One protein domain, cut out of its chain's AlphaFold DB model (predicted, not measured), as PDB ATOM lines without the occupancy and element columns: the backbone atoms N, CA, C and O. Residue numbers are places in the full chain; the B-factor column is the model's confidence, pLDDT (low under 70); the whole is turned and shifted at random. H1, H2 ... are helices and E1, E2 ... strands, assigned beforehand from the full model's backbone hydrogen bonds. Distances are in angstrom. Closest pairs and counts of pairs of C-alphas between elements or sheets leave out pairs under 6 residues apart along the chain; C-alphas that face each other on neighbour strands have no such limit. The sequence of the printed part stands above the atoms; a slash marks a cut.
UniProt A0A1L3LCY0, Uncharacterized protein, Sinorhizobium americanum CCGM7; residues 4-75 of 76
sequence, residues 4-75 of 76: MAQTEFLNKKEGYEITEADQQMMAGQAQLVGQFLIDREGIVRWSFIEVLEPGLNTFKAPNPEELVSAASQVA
ATOM      1  N   MET A   4     213.297 231.555 212.442       76.94
ATOM      2  CA  MET A   4     213.886 232.801 211.945       76.94
ATOM      3  C   MET A   4     214.410 232.642 210.515       76.94
ATOM      4  O   MET A   4     214.118 233.477 209.658       76.94
ATOM      5  N   ALA A   5     215.071 231.520 210.219       82.38
ATOM      6  CA  ALA A   5     215.507 231.188 208.860       82.38
ATOM      7  C   ALA A   5     214.343 231.069 207.848       82.38
ATOM      8  O   ALA A   5     214.500 231.391 206.671       82.38
ATOM      9  N   GLN A   6     213.159 230.619 208.284       85.06
ATOM     10  CA  GLN A   6     211.965 230.560 207.428       85.06
ATOM     11  C   GLN A   6     211.390 231.947 207.134       85.06
ATOM     12  O   GLN A   6     211.017 232.223 205.993       85.06
ATOM     13  N   THR A   7     211.348 232.820 208.138       83.38
ATOM     14  CA  THR A   7     210.894 234.206 207.980       83.38
ATOM     15  C   THR A   7     211.785 234.973 207.005       83.38
ATOM     16  O   THR A   7     211.278 235.645 206.111       83.38
ATOM     17  N   GLU A   8     213.107 234.820 207.103       87.00
ATOM     18  CA  GLU A   8     214.051 235.467 206.183       87.00
ATOM     19  C   GLU A   8     213.854 235.004 204.730       87.00
ATOM     20  O   GLU A   8     213.826 235.818 203.802       87.00
ATOM     21  N   PHE A   9     213.644 233.700 204.528       91.50
ATOM     22  CA  PHE A   9     213.347 233.145 203.209       91.50
ATOM     23  C   PHE A   9     212.067 233.739 202.603       91.50
ATOM     24  O   PHE A   9     212.057 234.107 201.425       91.50
ATOM     25  N   LEU A  10     210.997 233.851 203.398       92.00
ATOM     26  CA  LEU A  10     209.726 234.428 202.958       92.00
ATOM     27  C   LEU A  10     209.862 235.915 202.626       92.00
ATOM     28  O   LEU A  10     209.433 236.324 201.550       92.00
ATOM     29  N   ASN A  11     210.527 236.696 203.481       91.50
ATOM     30  CA  ASN A  11     210.744 238.123 203.241       91.50
ATOM     31  C   ASN A  11     211.455 238.359 201.905       91.50
ATOM     32  O   ASN A  11     211.007 239.160 201.087       91.50
ATOM     33  N   LYS A  12     212.510 237.583 201.627       91.31
ATOM     34  CA  LYS A  12     213.242 237.668 200.358       91.31
ATOM     35  C   LYS A  12     212.384 237.278 199.155       91.31
ATOM     36  O   LYS A  12     212.492 237.907 198.106       91.31
ATOM     37  N   LYS A  13     211.571 236.227 199.284       94.06
ATOM     38  CA  LYS A  13     210.700 235.751 198.202       94.06
ATOM     39  C   LYS A  13     209.644 236.792 197.822       94.06
ATOM     40  O   LYS A  13     209.371 236.960 196.638       94.06
ATOM     41  N   GLU A  14     209.074 237.473 198.809       93.88
ATOM     42  CA  GLU A  14     207.986 238.439 198.618       93.88
ATOM     43  C   GLU A  14     208.493 239.877 198.382       93.88
ATOM     44  O   GLU A  14     207.698 240.784 198.158       93.88
ATOM     45  N   GLY A  15     209.815 240.100 198.412       93.25
ATOM     46  CA  GLY A  15     210.406 241.434 198.267       93.25
ATOM     47  C   GLY A  15     210.138 242.349 199.466       93.25
ATOM     48  O   GLY A  15     210.127 243.567 199.313       93.25
ATOM     49  N   TYR A  16     209.901 241.773 200.646       89.88
ATOM     50  CA  TYR A  16     209.732 242.522 201.884       89.88
ATOM     51  C   TYR A  16     211.096 242.969 202.419       89.88
ATOM     52  O   TYR A  16     211.930 242.138 202.794       89.88
ATOM     53  N   GLU A  17     211.323 244.279 202.470       92.00
ATOM     54  CA  GLU A  17     212.520 244.871 203.066       92.00
ATOM     55  C   GLU A  17     212.288 245.155 204.554       92.00
ATOM     56  O   GLU A  17     211.352 245.858 204.923       92.00
ATOM     57  N   ILE A  18     213.162 244.621 205.413       86.19
ATOM     58  CA  ILE A  18     213.151 244.915 206.852       86.19
ATOM     59  C   ILE A  18     213.554 246.378 207.055       86.19
ATOM     60  O   ILE A  18     214.668 246.779 206.709       86.19
ATOM     61  N   THR A  19     212.667 247.159 207.656       90.62
ATOM     62  CA  THR A  19     212.889 248.568 207.980       90.62
ATOM     63  C   THR A  19     213.443 248.749 209.394       90.62
ATOM     64  O   THR A  19     213.433 247.840 210.226       90.62
ATOM     65  N   GLU A  20     213.899 249.963 209.708       87.75
ATOM     66  CA  GLU A  20     214.310 250.324 211.069       87.75
ATOM     67  C   GLU A  20     213.160 250.155 212.083       87.75
ATOM     68  O   GLU A  20     213.382 249.700 213.205       87.75
ATOM     69  N   ALA A  21     211.917 250.434 211.673       82.75
ATOM     70  CA  ALA A  21     210.732 250.228 212.505       82.75
ATOM     71  C   ALA A  21     210.479 248.736 212.795       82.75
ATOM     72  O   ALA A  21     210.151 248.383 213.929       82.75
ATOM     73  N   ASP A  22     210.696 247.854 211.813       81.75
ATOM     74  CA  ASP A  22     210.605 246.401 212.010       81.75
ATOM     75  C   ASP A  22     211.649 245.915 213.023       81.75
ATOM     76  O   ASP A  22     211.334 245.123 213.909       81.75
ATOM     77  N   GLN A  23     212.881 246.428 212.949       82.06
ATOM     78  CA  GLN A  23     213.940 246.081 213.902       82.06
ATOM     79  C   GLN A  23     213.629 246.564 215.323       82.06
ATOM     80  O   GLN A  23     213.861 245.832 216.286       82.06
ATOM     81  N   GLN A  24     213.062 247.765 215.470       76.81
ATOM     82  CA  GLN A  24     212.622 248.290 216.767       76.81
ATOM     83  C   GLN A  24     211.456 247.474 217.350       76.81
ATOM     84  O   GLN A  24     211.445 247.185 218.546       76.81
ATOM     85  N   MET A  25     210.514 247.030 216.513       67.81
ATOM     86  CA  MET A  25     209.443 246.114 216.918       67.81
ATOM     87  C   MET A  25     209.994 244.739 217.322       67.81
ATOM     88  O   MET A  25     209.568 244.175 218.328       67.81
ATOM     89  N   MET A  26     210.975 244.207 216.586       68.06
ATOM     90  CA  MET A  26     211.657 242.958 216.938       68.06
ATOM     91  C   MET A  26     212.445 243.073 218.252       68.06
ATOM     92  O   MET A  26     212.520 242.103 218.999       68.06
ATOM     93  N   ALA A  27     212.979 244.252 218.584       62.16
ATOM     94  CA  ALA A  27     213.585 244.513 219.892       62.16
ATOM     95  C   ALA A  27     212.547 244.557 221.037       62.16
ATOM     96  O   ALA A  27     212.902 244.363 222.197       62.16
ATOM     97  N   GLY A  28     211.264 244.762 220.714       56.19
ATOM     98  CA  GLY A  28     210.119 244.726 221.630       56.19
ATOM     99  C   GLY A  28     209.440 243.355 221.770       56.19
ATOM    100  O   GLY A  28     208.303 243.303 222.237       56.19
ATOM    101  N   GLN A  29     210.107 242.258 221.381       54.22
ATOM    102  CA  GLN A  29     209.601 240.869 221.280       54.22
ATOM    103  C   GLN A  29     209.015 240.212 222.553       54.22
ATOM    104  O   GLN A  29     208.855 238.995 222.603       54.22
ATOM    105  N   ALA A  30     208.641 240.977 223.574       55.22
ATOM    106  CA  ALA A  30     207.964 240.456 224.753       55.22
ATOM    107  C   ALA A  30     206.829 241.356 225.255       55.22
ATOM    108  O   ALA A  30     206.496 241.292 226.436       55.22
ATOM    109  N   GLN A  31     206.193 242.182 224.411       52.66
ATOM    110  CA  GLN A  31     204.878 242.686 224.815       52.66
ATOM    111  C   GLN A  31     203.829 241.603 224.590       52.66
ATOM    112  O   GLN A  31     203.167 241.538 223.557       52.66
ATOM    113  N   LEU A  32     203.708 240.743 225.592       57.78
ATOM    114  CA  LEU A  32     202.701 239.710 225.655       57.78
ATOM    115  C   LEU A  32     201.767 240.014 226.824       57.78
ATOM    116  O   LEU A  32     202.180 240.398 227.919       57.78
ATOM    117  N   VAL A  33     200.477 239.966 226.525       64.75
ATOM    118  CA  VAL A  33     199.407 240.410 227.414       64.75
ATOM    119  C   VAL A  33     199.247 239.424 228.567       64.75
ATOM    120  O   VAL A  33     198.935 238.256 228.366       64.75
ATOM    121  N   GLY A  34     199.435 239.901 229.796       76.62
ATOM    122  CA  GLY A  34     199.044 239.158 230.988       76.62
ATOM    123  C   GLY A  34     197.551 239.312 231.276       76.62
ATOM    124  O   GLY A  34     196.958 240.356 231.002       76.62
ATOM    125  N   GLN A  35     196.941 238.287 231.861       86.44
ATOM    126  CA  GLN A  35     195.579 238.331 232.394       86.44
ATOM    127  C   GLN A  35     195.641 238.213 233.916       86.44
ATOM    128  O   GLN A  35     196.499 237.514 234.450       86.44
ATOM    129  N   PHE A  36     194.735 238.871 234.637       91.12
ATOM    130  CA  PHE A  36     194.645 238.724 236.088       91.12
ATOM    131  C   PHE A  36     193.198 238.782 236.574       91.12
ATOM    132  O   PHE A  36     192.336 239.392 235.943       91.12
ATOM    133  N   LEU A  37     192.958 238.146 237.719       91.75
ATOM    134  CA  LEU A  37     191.709 238.209 238.469       91.75
ATOM    135  C   LEU A  37     191.944 239.034 239.735       91.75
ATOM    136  O   LEU A  37     192.814 238.698 240.541       91.75
ATOM    137  N   ILE A  38     191.150 240.086 239.913       93.38
ATOM    138  CA  ILE A  38     191.156 240.956 241.091       93.38
ATOM    139  C   ILE A  38     189.838 240.806 241.854       93.38
ATOM    140  O   ILE A  38     188.778 240.678 241.240       93.38
ATOM    141  N   ASP A  39     189.901 240.794 243.181       92.88
ATOM    142  CA  ASP A  39     188.711 240.736 244.029       92.88
ATOM    143  C   ASP A  39     188.182 242.123 244.436       92.88
ATOM    144  O   ASP A  39     188.687 243.164 244.011       92.88
ATOM    145  N   ARG A  40     187.139 242.141 245.279       91.81
ATOM    146  CA  ARG A  40     186.511 243.379 245.775       91.81
ATOM    147  C   ARG A  40     187.408 244.201 246.704       91.81
ATOM    148  O   ARG A  40     187.163 245.392 246.858       91.81
ATOM    149  N   GLU A  41     188.414 243.583 247.314       93.56
ATOM    150  CA  GLU A  41     189.401 244.255 248.165       93.56
ATOM    151  C   GLU A  41     190.562 244.831 247.340       93.56
ATOM    152  O   GLU A  41     191.442 245.498 247.882       93.56
ATOM    153  N   GLY A  42     190.564 244.607 246.022       91.12
ATOM    154  CA  GLY A  42     191.627 245.044 245.126       91.12
ATOM    155  C   GLY A  42     192.835 244.102 245.107       91.12
ATOM    156  O   GLY A  42     193.908 244.499 244.655       91.12
ATOM    157  N   ILE A  43     192.693 242.864 245.590       93.12
ATOM    158  CA  ILE A  43     193.784 241.891 245.665       93.12
ATOM    159  C   ILE A  43     193.793 241.024 244.405       93.12
ATOM    160  O   ILE A  43     192.771 240.461 244.009       93.12
ATOM    161  N   VAL A  44     194.968 240.874 243.786       93.00
ATOM    162  CA  VAL A  44     195.178 239.931 242.680       93.00
ATOM    163  C   VAL A  44     195.155 238.507 243.235       93.00
ATOM    164  O   VAL A  44     196.063 238.096 243.955       93.00
ATOM    165  N   ARG A  45     194.104 237.752 242.912       93.56
ATOM    166  CA  ARG A  45     193.902 236.367 243.377       93.56
ATOM    167  C   ARG A  45     194.435 235.331 242.403       93.56
ATOM    168  O   ARG A  45     194.678 234.193 242.788       93.56
ATOM    169  N   TRP A  46     194.636 235.732 241.153       93.75
ATOM    170  CA  TRP A  46     195.238 234.903 240.121       93.75
ATOM    171  C   TRP A  46     195.835 235.786 239.027       93.75
ATOM    172  O   TRP A  46     195.318 236.867 238.742       93.75
ATOM    173  N   SER A  47     196.919 235.324 238.411       91.00
ATOM    174  CA  SER A  47     197.512 235.979 237.250       91.00
ATOM    175  C   SER A  47     198.122 234.956 236.306       91.00
ATOM    176  O   SER A  47     198.643 233.926 236.732       91.00
ATOM    177  N   PHE A  48     198.075 235.278 235.023       88.19
ATOM    178  CA  PHE A  48     198.782 234.601 233.959       88.19
ATOM    179  C   PHE A  48     199.611 235.648 233.235       88.19
ATOM    180  O   PHE A  48     199.064 236.595 232.674       88.19
ATOM    181  N   ILE A  49     200.929 235.498 233.283       83.25
ATOM    182  CA  ILE A  49     201.868 236.405 232.631       83.25
ATOM    183  C   ILE A  49     202.558 235.611 231.533       83.25
ATOM    184  O   ILE A  49     203.193 234.581 231.793       83.25
ATOM    185  N   GLU A  50     202.405 236.080 230.302       74.19
ATOM    186  CA  GLU A  50     203.177 235.574 229.179       74.19
ATOM    187  C   GLU A  50     204.618 236.082 229.283       74.19
ATOM    188  O   GLU A  50     204.851 237.265 229.517       74.19
ATOM    189  N   VAL A  51     205.593 235.184 229.110       69.62
ATOM    190  CA  VAL A  51     207.031 235.511 229.038       69.62
ATOM    191  C   VAL A  51     207.534 236.265 230.268       69.62
ATOM    192  O   VAL A  51     208.308 237.212 230.192       69.62
ATOM    193  N   LEU A  52     207.136 235.776 231.446       66.56
ATOM    194  CA  LEU A  52     207.788 236.151 232.703       66.56
ATOM    195  C   LEU A  52     209.281 235.763 232.690       66.56
ATOM    196  O   LEU A  52     210.126 236.488 233.203       66.56
ATOM    197  N   GLU A  53     209.594 234.631 232.055       66.25
ATOM    198  CA  GLU A  53     210.945 234.142 231.781       66.25
ATOM    199  C   GLU A  53     211.034 233.704 230.307       66.25
ATOM    200  O   GLU A  53     210.006 233.336 229.722       66.25
ATOM    201  N   PRO A  54     212.227 233.707 229.680       61.25
ATOM    202  CA  PRO A  54     212.384 233.256 228.299       61.25
ATOM    203  C   PRO A  54     211.795 231.853 228.083       61.25
ATOM    204  O   PRO A  54     212.225 230.881 228.699       61.25
ATOM    205  N   GLY A  55     210.795 231.747 227.204       64.25
ATOM    206  CA  GLY A  55     210.107 230.489 226.884       64.25
ATOM    207  C   GLY A  55     208.986 230.077 227.849       64.25
ATOM    208  O   GLY A  55     208.241 229.140 227.548       64.25
ATOM    209  N   LEU A  56     208.808 230.765 228.981       67.31
ATOM    210  CA  LEU A  56     207.689 230.511 229.885       67.31
ATOM    211  C   LEU A  56     206.419 231.168 229.332       67.31
ATOM    212  O   LEU A  56     206.380 232.369 229.086       67.31
ATOM    213  N   ASN A  57     205.358 230.379 229.153       69.06
ATOM    214  CA  ASN A  57     204.038 230.850 228.714       69.06
ATOM    215  C   ASN A  57     203.992 231.611 227.373       69.06
ATOM    216  O   ASN A  57     202.968 232.210 227.064       69.06
ATOM    217  N   THR A  58     205.043 231.553 226.548       71.94
ATOM    218  CA  THR A  58     205.066 232.185 225.220       71.94
ATOM    219  C   THR A  58     203.938 231.632 224.348       71.94
ATOM    220  O   THR A  58     203.902 230.426 224.092       71.94
ATOM    221  N   PHE A  59     203.021 232.499 223.904       70.31
ATOM    222  CA  PHE A  59     201.844 232.133 223.102       70.31
ATOM    223  C   PHE A  59     200.923 231.089 223.759       70.31
ATOM    224  O   PHE A  59     200.208 230.362 223.062       70.31
ATOM    225  N   LYS A  60     200.938 230.966 225.093       75.00
ATOM    226  CA  LYS A  60     200.015 230.079 225.810       75.00
ATOM    227  C   LYS A  60     198.760 230.846 226.208       75.00
ATOM    228  O   LYS A  60     198.835 231.971 226.676       75.00
ATOM    229  N   ALA A  61     197.606 230.201 226.085       80.19
ATOM    230  CA  ALA A  61     196.397 230.669 226.750       80.19
ATOM    231  C   ALA A  61     196.427 230.256 228.235       80.19
ATOM    232  O   ALA A  61     196.993 229.203 228.557       80.19
ATOM    233  N   PRO A  62     195.805 231.031 229.140       85.00
ATOM    234  CA  PRO A  62     195.650 230.613 230.527       85.00
ATOM    235  C   PRO A  62     194.817 229.334 230.636       85.00
ATOM    236  O   PRO A  62     193.888 229.119 229.854       85.00
ATOM    237  N   ASN A  63     195.125 228.497 231.629       87.94
ATOM    238  CA  ASN A  63     194.352 227.291 231.907       87.94
ATOM    239  C   ASN A  63     192.950 227.671 232.440       87.94
ATOM    240  O   ASN A  63     192.858 228.271 233.516       87.94
ATOM    241  N   PRO A  64     191.854 227.308 231.741       88.62
ATOM    242  CA  PRO A  64     190.503 227.642 232.183       88.62
ATOM    243  C   PRO A  64     190.138 227.046 233.548       88.62
ATOM    244  O   PRO A  64     189.416 227.682 234.312       88.62
ATOM    245  N   GLU A  65     190.637 225.852 233.881       92.94
ATOM    246  CA  GLU A  65     190.334 225.188 235.155       92.94
ATOM    247  C   GLU A  65     190.978 225.917 236.338       92.94
ATOM    248  O   GLU A  65     190.336 226.110 237.372       92.94
ATOM    249  N   GLU A  66     192.216 226.388 236.174       90.88
ATOM    250  CA  GLU A  66     192.905 227.193 237.189       90.88
ATOM    251  C   GLU A  66     192.191 228.525 237.419       90.88
ATOM    252  O   GLU A  66     191.993 228.926 238.566       90.88
ATOM    253  N   LEU A  67     191.748 229.178 236.340       90.56
ATOM    254  CA  LEU A  67     191.004 230.432 236.425       90.56
ATOM    255  C   LEU A  67     189.651 230.246 237.127       90.56
ATOM    256  O   LEU A  67     189.314 231.024 238.018       90.56
ATOM    257  N   VAL A  68     188.877 229.220 236.759       91.50
ATOM    258  CA  VAL A  68     187.578 228.928 237.392       91.50
ATOM    259  C   VAL A  68     187.762 228.533 238.859       91.50
ATOM    260  O   VAL A  68     187.000 228.989 239.713       91.50
ATOM    261  N   SER A  69     188.794 227.744 239.171       93.19
ATOM    262  CA  SER A  69     189.144 227.396 240.551       93.19
ATOM    263  C   SER A  69     189.467 228.646 241.373       93.19
ATOM    264  O   SER A  69     188.883 228.840 242.441       93.19
ATOM    265  N   ALA A  70     190.308 229.546 240.850       91.94
ATOM    266  CA  ALA A  70     190.602 230.819 241.497       91.94
ATOM    267  C   ALA A  70     189.333 231.658 241.685       91.94
ATOM    268  O   ALA A  70     189.068 232.112 242.793       91.94
ATOM    269  N   ALA A  71     188.499 231.797 240.651       90.62
ATOM    270  CA  ALA A  71     187.247 232.548 240.726       90.62
ATOM    271  C   ALA A  71     186.291 232.008 241.801       90.62
ATOM    272  O   ALA A  71     185.660 232.792 242.509       90.62
ATOM    273  N   SER A  72     186.225 230.684 241.976       91.69
ATOM    274  CA  SER A  72     185.368 230.064 242.991       91.69
ATOM    275  C   SER A  72     185.765 230.427 244.429       91.69
ATOM    276  O   SER A  72     184.898 230.508 245.293       91.69
ATOM    277  N   GLN A  73     187.046 230.721 244.677       88.38
ATOM    278  CA  GLN A  73     187.562 231.117 245.994       88.38
ATOM    279  C   GLN A  73     187.294 232.593 246.326       88.38
ATOM    280  O   GLN A  73     187.409 232.994 247.481       88.38
ATOM    281  N   VAL A  74     186.936 233.403 245.326       85.94
ATOM    282  CA  VAL A  74     186.685 234.848 245.474       85.94
ATOM    283  C   VAL A  74     185.196 235.164 245.652       85.94
ATOM    284  O   VAL A  74     184.835 236.275 246.022       85.94
ATOM    285  N   ALA A  75     184.306 234.198 245.412       69.88
ATOM    286  CA  ALA A  75     182.856 234.399 245.377       69.88
ATOM    287  C   ALA A  75     182.177 234.607 246.754       69.88
ATOM    288  O   ALA A  75     180.958 234.451 246.854       69.88
TER     289      ALA A  75
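This is residues 4 to 75 of the 76 residues of an uncharacterized protein of Sinorhizobium americanum CCGM7 (UniProt A0A1L3LCY0). The model is a long, open shape: at one end the two-stranded hairpin E1 and E2 has helix H3 over one face, and at the other end helices H1 and H2 make a loose arm with no helix packed on either of them. Residues 9 to 15 and 19 to 28 of this arm stick out, and residues 49 to 63 form a long loop from E2 to H3. The printed part has 72 residues, with three named helices and two named strands in the order H1, H2, E1, E2, H3; the sheet, in the order E1, E2, is antiparallel, and the class is mixed, helices and strands. The whole is extended, with a radius of gyration of the C-alphas of 18.5 A and spans of 55 by 22 by 19 A.

H1, residues 4 to 14, and H2, residues 20 to 27, are apart, though a tight link of 5 residues joins them. A short link of 7 residues runs from H2 to E1, residues 35 to 38. A tight link of 5 residues then leads to E2, residues 44 to 48. E1 and E2 are a hairpin of antiparallel neighbour strands, with 173 degrees between their directions. N 35 and O 48 are within hydrogen-bond range at 2.8 A, as are N 37 and O 46 at 2.9 A. H3, residues 64 to 74, comes closest to E2 at the C-alphas of Trp 46 and Ala 70, 6.3 A apart. Its closest C-alphas to E1 are those of Leu 37 and Ala 71, 7.6 A apart. H1 is apart from E1, E2 and H3; H2 is apart from E2 and H3. In H1 and H2 every O i to N i+4 pair is within hydrogen-bond range; in H3 6 of 7 are.

H1 begins at C-alpha 4 (213.886, 232.801, 211.945) and is 15.6 A long from first to last C-alpha. H2 is 10.6 A long. E1 is 10.1 A long, from C-alpha 35 at (195.579, 238.331, 232.394), and E2 is 10.8 A long. H3 is 15.6 A long and ends at C-alpha 74 (186.685, 234.848, 245.474).

The two C-alphas farthest apart are those of Gly 15 and Ala 75, 55.0 A. The printed part has no cut. The link from E2 to H3, 15 residues, is long. The mean pLDDT of the printed part is 81.8; residues 25 to 33, 51 to 57 and 75 are under 70.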